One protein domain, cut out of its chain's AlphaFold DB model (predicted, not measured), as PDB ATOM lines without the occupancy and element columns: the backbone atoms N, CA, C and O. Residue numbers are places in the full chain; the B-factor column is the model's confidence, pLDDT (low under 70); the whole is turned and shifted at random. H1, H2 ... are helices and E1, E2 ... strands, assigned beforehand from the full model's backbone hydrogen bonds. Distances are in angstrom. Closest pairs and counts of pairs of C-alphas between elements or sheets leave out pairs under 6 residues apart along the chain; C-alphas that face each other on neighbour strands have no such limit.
ATOM      1  N   PRO A  23     264.164 365.057 165.005       92.44
ATOM      2  CA  PRO A  23     262.843 365.180 164.382       92.44
ATOM      3  C   PRO A  23     262.716 364.477 163.022       92.44
ATOM      4  O   PRO A  23     261.635 364.445 162.434       92.44
ATOM      5  N   THR A  24     263.822 363.955 162.478       91.94
ATOM      6  CA  THR A  24     263.808 363.147 161.251       91.94
ATOM      7  C   THR A  24     263.542 361.668 161.516       91.94
ATOM      8  O   THR A  24     263.164 360.948 160.594       91.94
ATOM      9  N   LYS A  25     263.729 361.219 162.762       94.06
ATOM     10  CA  LYS A  25     263.533 359.830 163.190       94.06
ATOM     11  C   LYS A  25     262.282 359.657 164.028       94.06
ATOM     12  O   LYS A  25     261.617 358.635 163.912       94.06
ATOM     13  N   GLU A  26     261.970 360.645 164.855       94.56
ATOM     14  CA  GLU A  26     260.846 360.590 165.776       94.56
ATOM     15  C   GLU A  26     260.123 361.931 165.837       94.56
ATOM     16  O   GLU A  26     260.712 362.996 165.654       94.56
ATOM     17  N   LYS A  27     258.821 361.868 166.096       96.38
ATOM     18  CA  LYS A  27     257.996 363.025 166.412       96.38
ATOM     19  C   LYS A  27     257.246 362.747 167.699       96.38
ATOM     20  O   LYS A  27     256.899 361.605 167.985       96.38
ATOM     21  N   ILE A  28     256.995 363.795 168.472       97.31
ATOM     22  CA  ILE A  28     256.160 363.687 169.662       97.31
ATOM     23  C   ILE A  28     254.680 363.705 169.256       97.31
ATOM     24  O   ILE A  28     254.300 364.486 168.374       97.31
ATOM     25  N   PRO A  29     253.823 362.885 169.884       97.12
ATOM     26  CA  PRO A  29     252.393 362.924 169.612       97.12
ATOM     27  C   PRO A  29     251.820 364.284 170.024       97.12
ATOM     28  O   PRO A  29     252.136 364.800 171.099       97.12
ATOM     29  N   THR A  30     250.956 364.875 169.191       96.88
ATOM     30  CA  THR A  30     250.242 366.095 169.597       96.88
ATOM     31  C   THR A  30     249.233 365.745 170.693       96.88
ATOM     32  O   THR A  30     248.350 364.918 170.458       96.88
ATOM     33  N   PRO A  31     249.311 366.375 171.877       97.62
ATOM     34  CA  PRO A  31     248.417 366.061 172.977       97.62
ATOM     35  C   PRO A  31     247.006 366.555 172.671       97.62
ATOM     36  O   PRO A  31     246.784 367.739 172.391       97.62
ATOM     37  N   VAL A  32     246.049 365.640 172.770       97.19
ATOM     38  CA  VAL A  32     244.622 365.899 172.585       97.19
ATOM     39  C   VAL A  32     243.825 365.409 173.792       97.19
ATOM     40  O   VAL A  32     244.275 364.526 174.522       97.19
ATOM     41  N   ASP A  33     242.662 366.007 174.028       96.56
ATOM     42  CA  ASP A  33     241.705 365.527 175.023       96.56
ATOM     43  C   ASP A  33     240.877 364.339 174.496       96.56
ATOM     44  O   ASP A  33     241.074 363.857 173.378       96.56
ATOM     45  N   ALA A  34     239.921 363.867 175.302       96.44
ATOM     46  CA  ALA A  34     239.033 362.762 174.934       96.44
ATOM     47  C   ALA A  34     238.177 363.039 173.678       96.44
ATOM     48  O   ALA A  34     237.667 362.099 173.075       96.44
ATOM     49  N   ASN A  35     238.045 364.303 173.267       96.38
ATOM     50  CA  ASN A  35     237.292 364.736 172.091       96.38
ATOM     51  C   ASN A  35     238.197 364.986 170.870       96.38
ATOM     52  O   ASN A  35     237.729 365.478 169.841       96.38
ATOM     53  N   GLY A  36     239.499 364.694 170.967       94.94
ATOM     54  CA  GLY A  36     240.465 364.973 169.902       94.94
ATOM     55  C   GLY A  36     240.834 366.457 169.780       94.94
ATOM     56  O   GLY A  36     241.387 366.876 168.761       94.94
ATOM     57  N   LEU A  37     240.535 367.288 170.786       96.12
ATOM     58  CA  LEU A  37     240.888 368.706 170.778       96.12
ATOM     59  C   LEU A  37     242.284 368.925 171.359       96.12
ATOM     60  O   LEU A  37     242.628 368.370 172.397       96.12
ATOM     61  N   VAL A  38     243.093 369.769 170.713       95.75
ATOM     62  CA  VAL A  38     244.490 369.999 171.113       95.75
ATOM     63  C   VAL A  38     244.575 370.648 172.500       95.75
ATOM     64  O   VAL A  38     244.057 371.747 172.724       95.75
ATOM     65  N   ILE A  39     245.319 370.019 173.413       95.44
ATOM     66  CA  ILE A  39     245.617 370.555 174.747       95.44
ATOM     67  C   ILE A  39     246.824 371.494 174.633       95.44
ATOM     68  O   ILE A  39     247.976 371.092 174.777       95.44
ATOM     69  N   VAL A  40     246.568 372.775 174.354       92.81
ATOM     70  CA  VAL A  40     247.611 373.763 174.000       92.81
ATOM     71  C   VAL A  40     248.728 373.882 175.039       92.81
ATOM     72  O   VAL A  40     249.897 373.927 174.671       92.81
ATOM     73  N   SER A  41     248.394 373.928 176.331       93.50
ATOM     74  CA  SER A  41     249.392 374.039 177.405       93.50
ATOM     75  C   SER A  41     250.327 372.831 177.445       93.50
ATOM     76  O   SER A  41     251.532 372.989 177.639       93.50
ATOM     77  N   GLN A  42     249.774 371.640 177.214       96.69
ATOM     78  CA  GLN A  42     250.521 370.395 177.121       96.69
ATOM     79  C   GLN A  42     251.417 370.396 175.881       96.69
ATOM     80  O   GLN A  42     252.606 370.131 176.004       96.69
ATOM     81  N   LEU A  43     250.887 370.799 174.720       96.06
ATOM     82  CA  LEU A  43     251.657 370.881 173.475       96.06
ATOM     83  C   LEU A  43     252.857 371.822 173.628       96.06
ATOM     84  O   LEU A  43     253.973 371.468 173.265       96.06
ATOM     85  N   VAL A  44     252.644 373.009 174.204       94.56
ATOM     86  CA  VAL A  44     253.727 373.973 174.444       94.56
ATOM     87  C   VAL A  44     254.781 373.382 175.377       94.56
ATOM     88  O   VAL A  44     255.974 373.522 175.112       94.56
ATOM     89  N   ARG A  45     254.363 372.724 176.463       95.88
ATOM     90  CA  ARG A  45     255.277 372.083 177.415       95.88
ATOM     91  C   ARG A  45     256.114 370.996 176.747       95.88
ATOM     92  O   ARG A  45     257.330 370.996 176.909       95.88
ATOM     93  N   ASP A  46     255.471 370.120 175.987       97.44
ATOM     94  CA  ASP A  46     256.111 368.945 175.398       97.44
ATOM     95  C   ASP A  46     257.071 369.358 174.283       97.44
ATOM     96  O   ASP A  46     258.209 368.907 174.256       97.44
ATOM     97  N   VAL A  47     256.676 370.321 173.440       95.81
ATOM     98  CA  VAL A  47     257.558 370.898 172.415       95.81
ATOM     99  C   VAL A  47     258.749 371.613 173.053       95.81
ATOM    100  O   VAL A  47     259.870 371.459 172.578       95.81
ATOM    101  N   ARG A  48     258.567 372.349 174.159       94.50
ATOM    102  CA  ARG A  48     259.701 372.954 174.885       94.50
ATOM    103  C   ARG A  48     260.666 371.908 175.437       94.50
ATOM    104  O   ARG A  48     261.862 372.154 175.414       94.50
ATOM    105  N   ALA A  49     260.166 370.761 175.891       96.38
ATOM    106  CA  ALA A  49     260.995 369.666 176.390       96.38
ATOM    107  C   ALA A  49     261.825 368.971 175.292       96.38
ATOM    108  O   ALA A  49     262.697 368.172 175.613       96.38
ATOM    109  N   THR A  50     261.592 369.286 174.011       96.81
ATOM    110  CA  THR A  50     262.425 368.814 172.888       96.81
ATOM    111  C   THR A  50     263.661 369.681 172.634       96.81
ATOM    112  O   THR A  50     264.450 369.375 171.741       96.81
ATOM    113  N   VAL A  51     263.836 370.764 173.396       95.88
ATOM    114  CA  VAL A  51     264.946 371.715 173.268       95.88
ATOM    115  C   VAL A  51     265.675 371.817 174.601       95.88
ATOM    116  O   VAL A  51     265.043 371.775 175.657       95.88
ATOM    117  N   ASP A  52     266.995 371.967 174.553       95.12
ATOM    118  CA  ASP A  52     267.818 372.204 175.731       95.12
ATOM    119  C   ASP A  52     267.272 373.408 176.533       95.12
ATOM    120  O   ASP A  52     267.042 374.475 175.951       95.12
ATOM    121  N   PRO A  53     267.041 373.280 177.853       93.50
ATOM    122  CA  PRO A  53     266.520 374.372 178.673       93.50
ATOM    123  C   PRO A  53     267.390 375.636 178.688       93.50
ATOM    124  O   PRO A  53     266.862 376.715 178.945       93.50
ATOM    125  N   SER A  54     268.693 375.509 178.418       92.56
ATOM    126  CA  SER A  54     269.638 376.626 178.310       92.56
ATOM    127  C   SER A  54     269.587 377.343 176.957       92.56
ATOM    128  O   SER A  54     270.219 378.384 176.791       92.56
ATOM    129  N   TYR A  55     268.829 376.822 175.983       89.56
ATOM    130  CA  TYR A  55     268.683 377.457 174.681       89.56
ATOM    131  C   TYR A  55     267.935 378.789 174.794       89.56
ATOM    132  O   TYR A  55     266.734 378.852 175.089       89.56
ATOM    133  N   GLU A  56     268.644 379.869 174.480       86.81
ATOM    134  CA  GLU A  56     268.065 381.199 174.396       86.81
ATOM    135  C   GLU A  56     267.306 381.375 173.081       86.81
ATOM    136  O   GLU A  56     267.852 381.313 171.977       86.81
ATOM    137  N   TRP A  57     266.003 381.619 173.196       84.06
ATOM    138  CA  TRP A  57     265.148 381.824 172.038       84.06
ATOM    139  C   TRP A  57     265.406 383.205 171.431       84.06
ATOM    140  O   TRP A  57     265.214 384.211 172.123       84.06
ATOM    141  N   PRO A  58     265.748 383.301 170.133       82.19
ATOM    142  CA  PRO A  58     265.881 384.596 169.486       82.19
ATOM    143  C   PRO A  58     264.530 385.315 169.527       82.19
ATOM    144  O   PRO A  58     263.475 384.739 169.235       82.19
ATOM    145  N   THR A  59     264.550 386.581 169.936       67.56
ATOM    146  CA  THR A  59     263.330 387.371 170.093       67.56
ATOM    147  C   THR A  59     262.802 387.739 168.713       67.56
ATOM    148  O   THR A  59     263.313 388.640 168.054       67.56
ATOM    149  N   LEU A  60     261.787 387.012 168.254       69.62
ATOM    150  CA  LEU A  60     261.229 387.180 166.917       69.62
ATOM    151  C   LEU A  60     259.754 387.551 166.951       69.62
ATOM    152  O   LEU A  60     259.047 387.359 167.944       69.62
ATOM    153  N   PHE A  61     259.307 388.105 165.825       76.00
ATOM    154  CA  PHE A  61     257.942 388.555 165.618       76.00
ATOM    155  C   PHE A  61     256.938 387.434 165.930       76.00
ATOM    156  O   PHE A  61     257.150 386.282 165.534       76.00
ATOM    157  N   PRO A  62     255.846 387.751 166.648       82.44
ATOM    158  CA  PRO A  62     254.801 386.782 166.903       82.44
ATOM    159  C   PRO A  62     254.095 386.458 165.587       82.44
ATOM    160  O   PRO A  62     253.728 387.355 164.827       82.44
ATOM    161  N   ASP A  63     253.879 385.176 165.356       84.88
ATOM    162  CA  ASP A  63     253.204 384.634 164.191       84.88
ATOM    163  C   ASP A  63     251.939 383.881 164.608       84.88
ATOM    164  O   ASP A  63     251.814 383.426 165.748       84.88
ATOM    165  N   ASP A  64     250.986 383.792 163.690       87.88
ATOM    166  CA  ASP A  64     249.691 383.172 163.924       87.88
ATOM    167  C   ASP A  64     249.732 381.684 163.553       87.88
ATOM    168  O   ASP A  64     249.662 381.302 162.383       87.88
ATOM    169  N   HIS A  65     249.859 380.834 164.568       89.62
ATOM    170  CA  HIS A  65     249.901 379.386 164.417       89.62
ATOM    171  C   HIS A  65     248.489 378.796 164.484       89.62
ATOM    172  O   HIS A  65     247.770 378.967 165.476       89.62
ATOM    173  N   HIS A  66     248.114 378.021 163.467       91.38
ATOM    174  CA  HIS A  66     246.899 377.209 163.494       91.38
ATOM    175  C   HIS A  66     247.198 375.890 164.201       91.38
ATOM    176  O   HIS A  66     248.082 375.152 163.782       91.38
ATOM    177  N   LEU A  67     246.468 375.585 165.276       91.25
ATOM    178  CA  LEU A  67     246.667 374.346 166.042       91.25
ATOM    179  C   LEU A  67     246.362 373.083 165.225       91.25
ATOM    180  O   LEU A  67     246.859 372.009 165.540       91.25
ATOM    181  N   TYR A  68     245.559 373.230 164.174       90.38
ATOM    182  CA  TYR A  68     245.208 372.172 163.242       90.38
ATOM    183  C   TYR A  68     245.848 372.484 161.888       90.38
ATOM    184  O   TYR A  68     245.749 373.607 161.389       90.38
ATOM    185  N   HIS A  69     246.531 371.499 161.302       78.44
ATOM    186  CA  HIS A  69     247.225 371.675 160.030       78.44
ATOM    187  C   HIS A  69     246.230 371.956 158.902       78.44
ATOM    188  O   HIS A  69     245.291 371.201 158.656       78.44
ATOM    189  N   TYR A  70     246.439 373.074 158.216       67.31
ATOM    190  CA  TYR A  70     245.497 373.599 157.241       67.31
ATOM    191  C   TYR A  70     245.771 373.066 155.822       67.31
ATOM    192  O   TYR A  70     246.918 372.830 155.448       67.31
ATOM    193  N   HIS A  71     244.690 372.928 155.044       59.41
ATOM    194  CA  HIS A  71     244.543 372.497 153.641       59.41
ATOM    195  C   HIS A  71     244.331 371.012 153.310       59.41
ATOM    196  O   HIS A  71     243.409 370.747 152.543       59.41
ATOM    197  N   ALA A  72     245.115 370.062 153.825       63.81
ATOM    198  CA  ALA A  72     244.932 368.651 153.439       63.81
ATOM    199  C   ALA A  72     243.804 367.968 154.229       63.81
ATOM    200  O   ALA A  72     242.940 367.317 153.651       63.81
ATOM    201  N   ASP A  73     243.788 368.186 155.545       78.19
ATOM    202  CA  ASP A  73     242.965 367.397 156.469       78.19
ATOM    203  C   ASP A  73     241.589 368.043 156.751       78.19
ATOM    204  O   ASP A  73     240.702 367.416 157.322       78.19
ATOM    205  N   TYR A  74     241.390 369.297 156.325       83.50
ATOM    206  CA  TYR A  74     240.174 370.089 156.565       83.50
ATOM    207  C   TYR A  74     239.629 370.662 155.246       83.50
ATOM    208  O   TYR A  74     239.802 371.860 154.977       83.50
ATOM    209  N   PRO A  75     239.000 369.828 154.394       85.00
ATOM    210  CA  PRO A  75     238.432 370.286 153.133       85.00
ATOM    211  C   PRO A  75     237.302 371.293 153.370       85.00
ATOM    212  O   PRO A  75     236.625 371.276 154.397       85.00
ATOM    213  N   SER A  76     237.088 372.183 152.402       87.00
ATOM    214  CA  SER A  76     235.904 373.043 152.397       87.00
ATOM    215  C   SER A  76     234.719 372.225 151.898       87.00
ATOM    216  O   SER A  76     234.719 371.815 150.742       87.00
ATOM    217  N   ILE A  77     233.734 371.990 152.763       86.94
ATOM    218  CA  ILE A  77     232.495 371.285 152.415       86.94
ATOM    219  C   ILE A  77     231.350 372.299 152.478       86.94
ATOM    220  O   ILE A  77     231.169 372.959 153.500       86.94
ATOM    221  N   GLU A  78     230.608 372.449 151.381       86.31
ATOM    222  CA  GLU A  78     229.464 373.376 151.263       86.31
ATOM    223  C   GLU A  78     228.109 372.644 151.257       86.31
ATOM    224  O   GLU A  78     227.064 373.251 151.034       86.31
ATOM    225  N   GLU A  79     228.116 371.334 151.512       89.06
ATOM    226  CA  GLU A  79     226.913 370.501 151.565       89.06
ATOM    227  C   GLU A  79     225.983 370.939 152.717       89.06
ATOM    228  O   GLU A  79     226.416 370.988 153.874       89.06
ATOM    229  N   PRO A  80     224.697 371.234 152.441       86.38
ATOM    230  CA  PRO A  80     223.737 371.587 153.479       86.38
ATOM    231  C   PRO A  80     223.609 370.490 154.540       86.38
ATOM    232  O   PRO A  80     223.478 369.312 154.220       86.38
ATOM    233  N   GLY A  81     223.610 370.888 155.813       84.94
ATOM    234  CA  GLY A  81     223.478 369.966 156.947       84.94
ATOM    235  C   GLY A  81     224.785 369.325 157.413       84.94
ATOM    236  O   GLY A  81     224.768 368.644 158.434       84.94
ATOM    237  N   ARG A  82     225.908 369.575 156.729       90.94
ATOM    238  CA  ARG A  82     227.233 369.123 157.164       90.94
ATOM    239  C   ARG A  82     228.038 370.238 157.801       90.94
ATOM    240  O   ARG A  82     227.931 371.410 157.432       90.94
ATOM    241  N   VAL A  83     228.890 369.868 158.747       91.44
ATOM    242  CA  VAL A  83     229.831 370.811 159.350       91.44
ATOM    243  C   VAL A  83     230.978 371.028 158.386       91.44
ATOM    244  O   VAL A  83     231.640 370.079 157.983       91.44
ATOM    245  N   ASN A  84     231.261 372.286 158.054       91.69
ATOM    246  CA  ASN A  84     232.429 372.626 157.255       91.69
ATOM    247  C   ASN A  84     233.696 372.584 158.141       91.69
ATOM    248  O   ASN A  84     233.890 373.493 158.961       91.69
ATOM    249  N   PRO A  85     234.603 371.597 157.976       91.94
ATOM    250  CA  PRO A  85     235.803 371.467 158.811       91.94
ATOM    251  C   PRO A  85     236.718 372.695 158.711       91.94
ATOM    252  O   PRO A  85     237.405 373.068 159.666       91.94
ATOM    253  N   ARG A  86     236.685 373.391 157.566       91.00
ATOM    254  CA  ARG A  86     237.425 374.637 157.352       91.00
ATOM    255  C   ARG A  86     236.978 375.743 158.305       91.00
ATOM    256  O   ARG A  86     237.817 376.542 158.722       91.00
ATOM    257  N   VAL A  87     235.692 375.803 158.658       92.94
ATOM    258  CA  VAL A  87     235.169 376.777 159.630       92.94
ATOM    259  C   VAL A  87     235.724 376.473 161.017       92.94
ATOM    260  O   VAL A  87     236.250 377.382 161.657       92.94
ATOM    261  N   PHE A  88     235.701 375.203 161.435       93.81
ATOM    262  CA  PHE A  88     236.282 374.756 162.701       93.81
ATOM    263  C   PHE A  88     237.776 375.102 162.799       93.81
ATOM    264  O   PHE A  88     238.200 375.772 163.741       93.81
ATOM    265  N   CYS A  89     238.583 374.713 161.807       91.62
ATOM    266  CA  CYS A  89     240.030 374.957 161.811       91.62
ATOM    267  C   CYS A  89     240.372 376.462 161.892       91.62
ATOM    268  O   CYS A  89     241.324 376.859 162.564       91.62
ATOM    269  N   ASN A  90     239.548 377.317 161.278       90.94
ATOM    270  CA  ASN A  90     239.753 378.765 161.264       90.94
ATOM    271  C   ASN A  90     239.190 379.516 162.480       90.94
ATOM    272  O   ASN A  90     239.348 380.741 162.552       90.94
ATOM    273  N   LEU A  91     238.552 378.832 163.437       91.88
ATOM    274  CA  LEU A  91     238.056 379.485 164.647       91.88
ATOM    275  C   LEU A  91     239.208 380.183 165.393       91.88
ATOM    276  O   LEU A  91     240.270 379.590 165.584       91.88
ATOM    277  N   PRO A  92     239.016 381.410 165.910       91.12
ATOM    278  CA  PRO A  92     240.055 382.097 166.684       91.12
ATOM    279  C   PRO A  92     240.548 381.321 167.911       91.12
ATOM    280  O   PRO A  92     241.715 381.417 168.272       91.12
ATOM    281  N   ILE A  93     239.693 380.497 168.523       90.50
ATOM    282  CA  ILE A  93     240.081 379.614 169.634       90.50
ATOM    283  C   ILE A  93     241.058 378.504 169.227       90.50
ATOM    284  O   ILE A  93     241.737 377.970 170.103       90.50
ATOM    285  N   ASN A  94     241.182 378.224 167.929       92.69
ATOM    286  CA  ASN A  94     242.080 377.230 167.345       92.69
ATOM    287  C   ASN A  94     243.371 377.858 166.786       92.69
ATOM    288  O   ASN A  94     244.181 377.178 166.156       92.69
ATOM    289  N   ARG A  95     243.578 379.157 167.035       90.94
ATOM    290  CA  ARG A  95     244.732 379.940 166.583       90.94
ATOM    291  C   ARG A  95     245.485 380.512 167.778       90.94
ATOM    292  O   ARG A  95     244.876 380.904 168.780       90.94
ATOM    293  N   ARG A  96     246.814 380.530 167.721       89.00
ATOM    294  CA  ARG A  96     247.669 381.028 168.807       89.00
ATOM    295  C   ARG A  96     248.773 381.905 168.245       89.00
ATOM    296  O   ARG A  96     249.452 381.524 167.302       89.00
ATOM    297  N   MET A  97     248.974 383.057 168.878       87.50
ATOM    298  CA  MET A  97     250.129 383.902 168.598       87.50
ATOM    299  C   MET A  97     251.331 383.347 169.353       87.50
ATOM    300  O   MET A  97     251.290 383.247 170.578       87.50
ATOM    301  N   MET A  98     252.401 383.018 168.644       87.69
ATOM    302  CA  MET A  98     253.631 382.497 169.245       87.69
ATOM    303  C   MET A  98     254.857 382.951 168.449       87.69
ATOM    304  O   MET A  98     254.708 383.336 167.289       87.69
ATOM    305  N   PRO A  99     256.069 382.938 169.027       88.25
ATOM    306  CA  PRO A  99     257.277 383.259 168.272       88.25
ATOM    307  C   PRO A  99     257.402 382.365 167.034       88.25
ATOM    308  O   PRO A  99     257.205 381.151 167.133       88.25
ATOM    309  N   ARG A 100     257.768 382.943 165.883       87.62
ATOM    310  CA  ARG A 100     257.924 382.205 164.613       87.62
ATOM    311  C   ARG A 100     258.811 380.959 164.747       87.62
ATOM    312  O   ARG A 100     258.517 379.937 164.137       87.62
ATOM    313  N   ASN A 101     259.847 381.002 165.586       89.12
ATOM    314  CA  ASN A 101     260.732 379.850 165.784       89.12
ATOM    315  C   ASN A 101     260.058 378.716 166.543       89.12
ATOM    316  O   ASN A 101     260.261 377.552 166.217       89.12
ATOM    317  N   PHE A 102     259.218 379.060 167.518       91.06
ATOM    318  CA  PHE A 102     258.418 378.079 168.231       91.06
ATOM    319  C   PHE A 102     257.347 377.479 167.313       91.06
ATOM    320  O   PHE A 102     257.206 376.265 167.274       91.06
ATOM    321  N   HIS A 103     256.673 378.304 166.500       91.50
ATOM    322  CA  HIS A 103     255.749 377.849 165.450       91.50
ATOM    323  C   HIS A 103     256.420 376.806 164.546       91.50
ATOM    324  O   HIS A 103     255.924 375.688 164.408       91.50
ATOM    325  N   ASN A 104     257.573 377.139 163.963       91.19
ATOM    326  CA  ASN A 104     258.292 376.213 163.091       91.19
ATOM    327  C   ASN A 104     258.737 374.950 163.832       91.19
ATOM    328  O   ASN A 104     258.694 373.864 163.254       91.19
ATOM    329  N   LEU A 105     259.147 375.082 165.100       93.06
ATOM    330  CA  LEU A 105     259.530 373.934 165.904       93.06
ATOM    331  C   LEU A 105     258.349 372.984 166.110       93.06
ATOM    332  O   LEU A 105     258.541 371.793 165.906       93.06
ATOM    333  N   ILE A 106     257.144 373.476 166.427       94.31
ATOM    334  CA  ILE A 106     255.944 372.626 166.551       94.31
ATOM    335  C   ILE A 106     255.769 371.779 165.286       94.31
ATOM    336  O   ILE A 106     255.655 370.561 165.377       94.31
ATOM    337  N   HIS A 107     255.810 372.392 164.101       92.50
ATOM    338  CA  HIS A 107     255.668 371.656 162.839       92.50
ATOM    339  C   HIS A 107     256.795 370.650 162.578       92.50
ATOM    340  O   HIS A 107     256.584 369.631 161.905       92.50
ATOM    341  N   LEU A 108     257.991 370.933 163.094       93.56
ATOM    342  CA  LEU A 108     259.142 370.052 162.980       93.56
ATOM    343  C   LEU A 108     258.997 368.828 163.892       93.56
ATOM    344  O   LEU A 108     259.127 367.709 163.402       93.56
ATOM    345  N   VAL A 109     258.710 369.035 165.181       96.19
ATOM    346  CA  VAL A 109     258.819 367.989 166.212       96.19
ATOM    347  C   VAL A 109     257.512 367.284 166.538       96.19
ATOM    348  O   VAL A 109     257.557 366.148 166.991       96.19
ATOM    349  N   ALA A 110     256.358 367.918 166.326       96.12
ATOM    350  CA  ALA A 110     255.069 367.333 166.677       96.12
ATOM    351  C   ALA A 110     254.413 366.627 165.481       96.12
ATOM    352  O   ALA A 110     254.511 367.059 164.323       96.12
ATOM    353  N   GLU A 111     253.732 365.523 165.767       94.88
ATOM    354  CA  GLU A 111     252.810 364.871 164.841       94.88
ATOM    355  C   GLU A 111     251.576 365.743 164.605       94.88
ATOM    356  O   GLU A 111     251.189 366.542 165.455       94.88
ATOM    357  N   ARG A 112     250.906 365.584 163.462       91.31
ATOM    358  CA  ARG A 112     249.632 366.281 163.238       91.31
ATOM    359  C   ARG A 112     248.550 365.656 164.128       91.31
ATOM    360  O   ARG A 112     248.474 364.430 164.171       91.31
ATOM    361  N   PRO A 113     247.697 366.448 164.802       93.06
ATOM    362  CA  PRO A 113     246.571 365.883 165.535       93.06
ATOM    363  C   PRO A 113     245.583 365.219 164.570       93.06
ATOM    364  O   PRO A 113     245.392 365.694 163.446       93.06
ATOM    365  N   ALA A 114     244.920 364.158 165.029       91.81
ATOM    366  CA  ALA A 114     243.798 363.574 164.304       91.81
ATOM    367  C   ALA A 114     242.664 364.601 164.141       91.81
ATOM    368  O   ALA A 114     242.490 365.500 164.968       91.81
ATOM    369  N   VAL A 115     241.885 364.468 163.067       92.81
ATOM    370  CA  VAL A 115     240.714 365.322 162.836       92.81
ATOM    371  C   VAL A 115     239.612 364.931 163.832       92.81
ATOM    372  O   VAL A 115     239.263 363.750 163.888       92.81
ATOM    373  N   PRO A 116     239.059 365.877 164.618       94.56
ATOM    374  CA  PRO A 116     237.931 365.593 165.500       94.56
ATOM    375  C   PRO A 116     236.699 365.116 164.723       94.56
ATOM    376  O   PRO A 116     236.562 365.382 163.528       94.56
ATOM    377  N   SER A 117     235.766 364.456 165.410       95.25
ATOM    378  CA  SER A 117     234.503 364.049 164.785       95.25
ATOM    379  C   SER A 117     233.697 365.260 164.296       95.25
ATOM    380  O   SER A 117     233.837 366.380 164.801       95.25
TER     381      SER A 117
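This is residues 23 to 117 of the 230 residues of an uncharacterized protein of Candidatus Saccharibacteria bacterium (UniProt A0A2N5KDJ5). There is little regular structure: a small ribbon of two antiparallel strands, E1 and E2, has helix H3 packed on it, mostly by E1, and long loops reach to both ends of an elongated outline. H1 meets H3 crosswise, and short H2 lies toward the end made by residues 67 to 84. The 95 printed residues include three helices and two strands, ordered H1, E1, H2, E2, H3, a mixed class with 34 residues in named elements. The whole is only just compact, close to loose, with radius of gyration of the C-alphas 14.7 A and spans 52 by 27 by 23 A.

E1 is residues 62 to 66, 12.9 A from first to last C-alpha, and E2 residues 95 to 99, 13.1 A. H3, residues 100 to 109, 14.3 A, ends at C-alpha 109 (258.819, 367.989, 166.212). H1, residues 40 to 48, 12.1 A, begins at C-alpha 40 (247.611, 373.763, 174.000). H2 is residues 85 to 89, 6.2 A.

Antiparallel E1 and E2 have N 63 and O 98 within hydrogen-bond range, 2.8 A. The closest C-alphas of E1 and H3, Asp 63 and Arg 100, are 5.3 A apart. H1 and H3 only just touch, with 3 pairs of C-alphas within 8 A, closest Val 47 and Ile 106 at 6.3 A, about perpendicular at 83 degrees. H2 is apart from H1 and H3. In H1, H2 and H3 every O i to N i+4 pair is within hydrogen-bond range.

The farthest C-alphas, Ser 54 and Pro 80, are 52.4 A apart. The printed part has no cut. The links H1 to E1 and E1 to H2 are long. Residues 59 to 60 and 70 to 72 have pLDDT under 70.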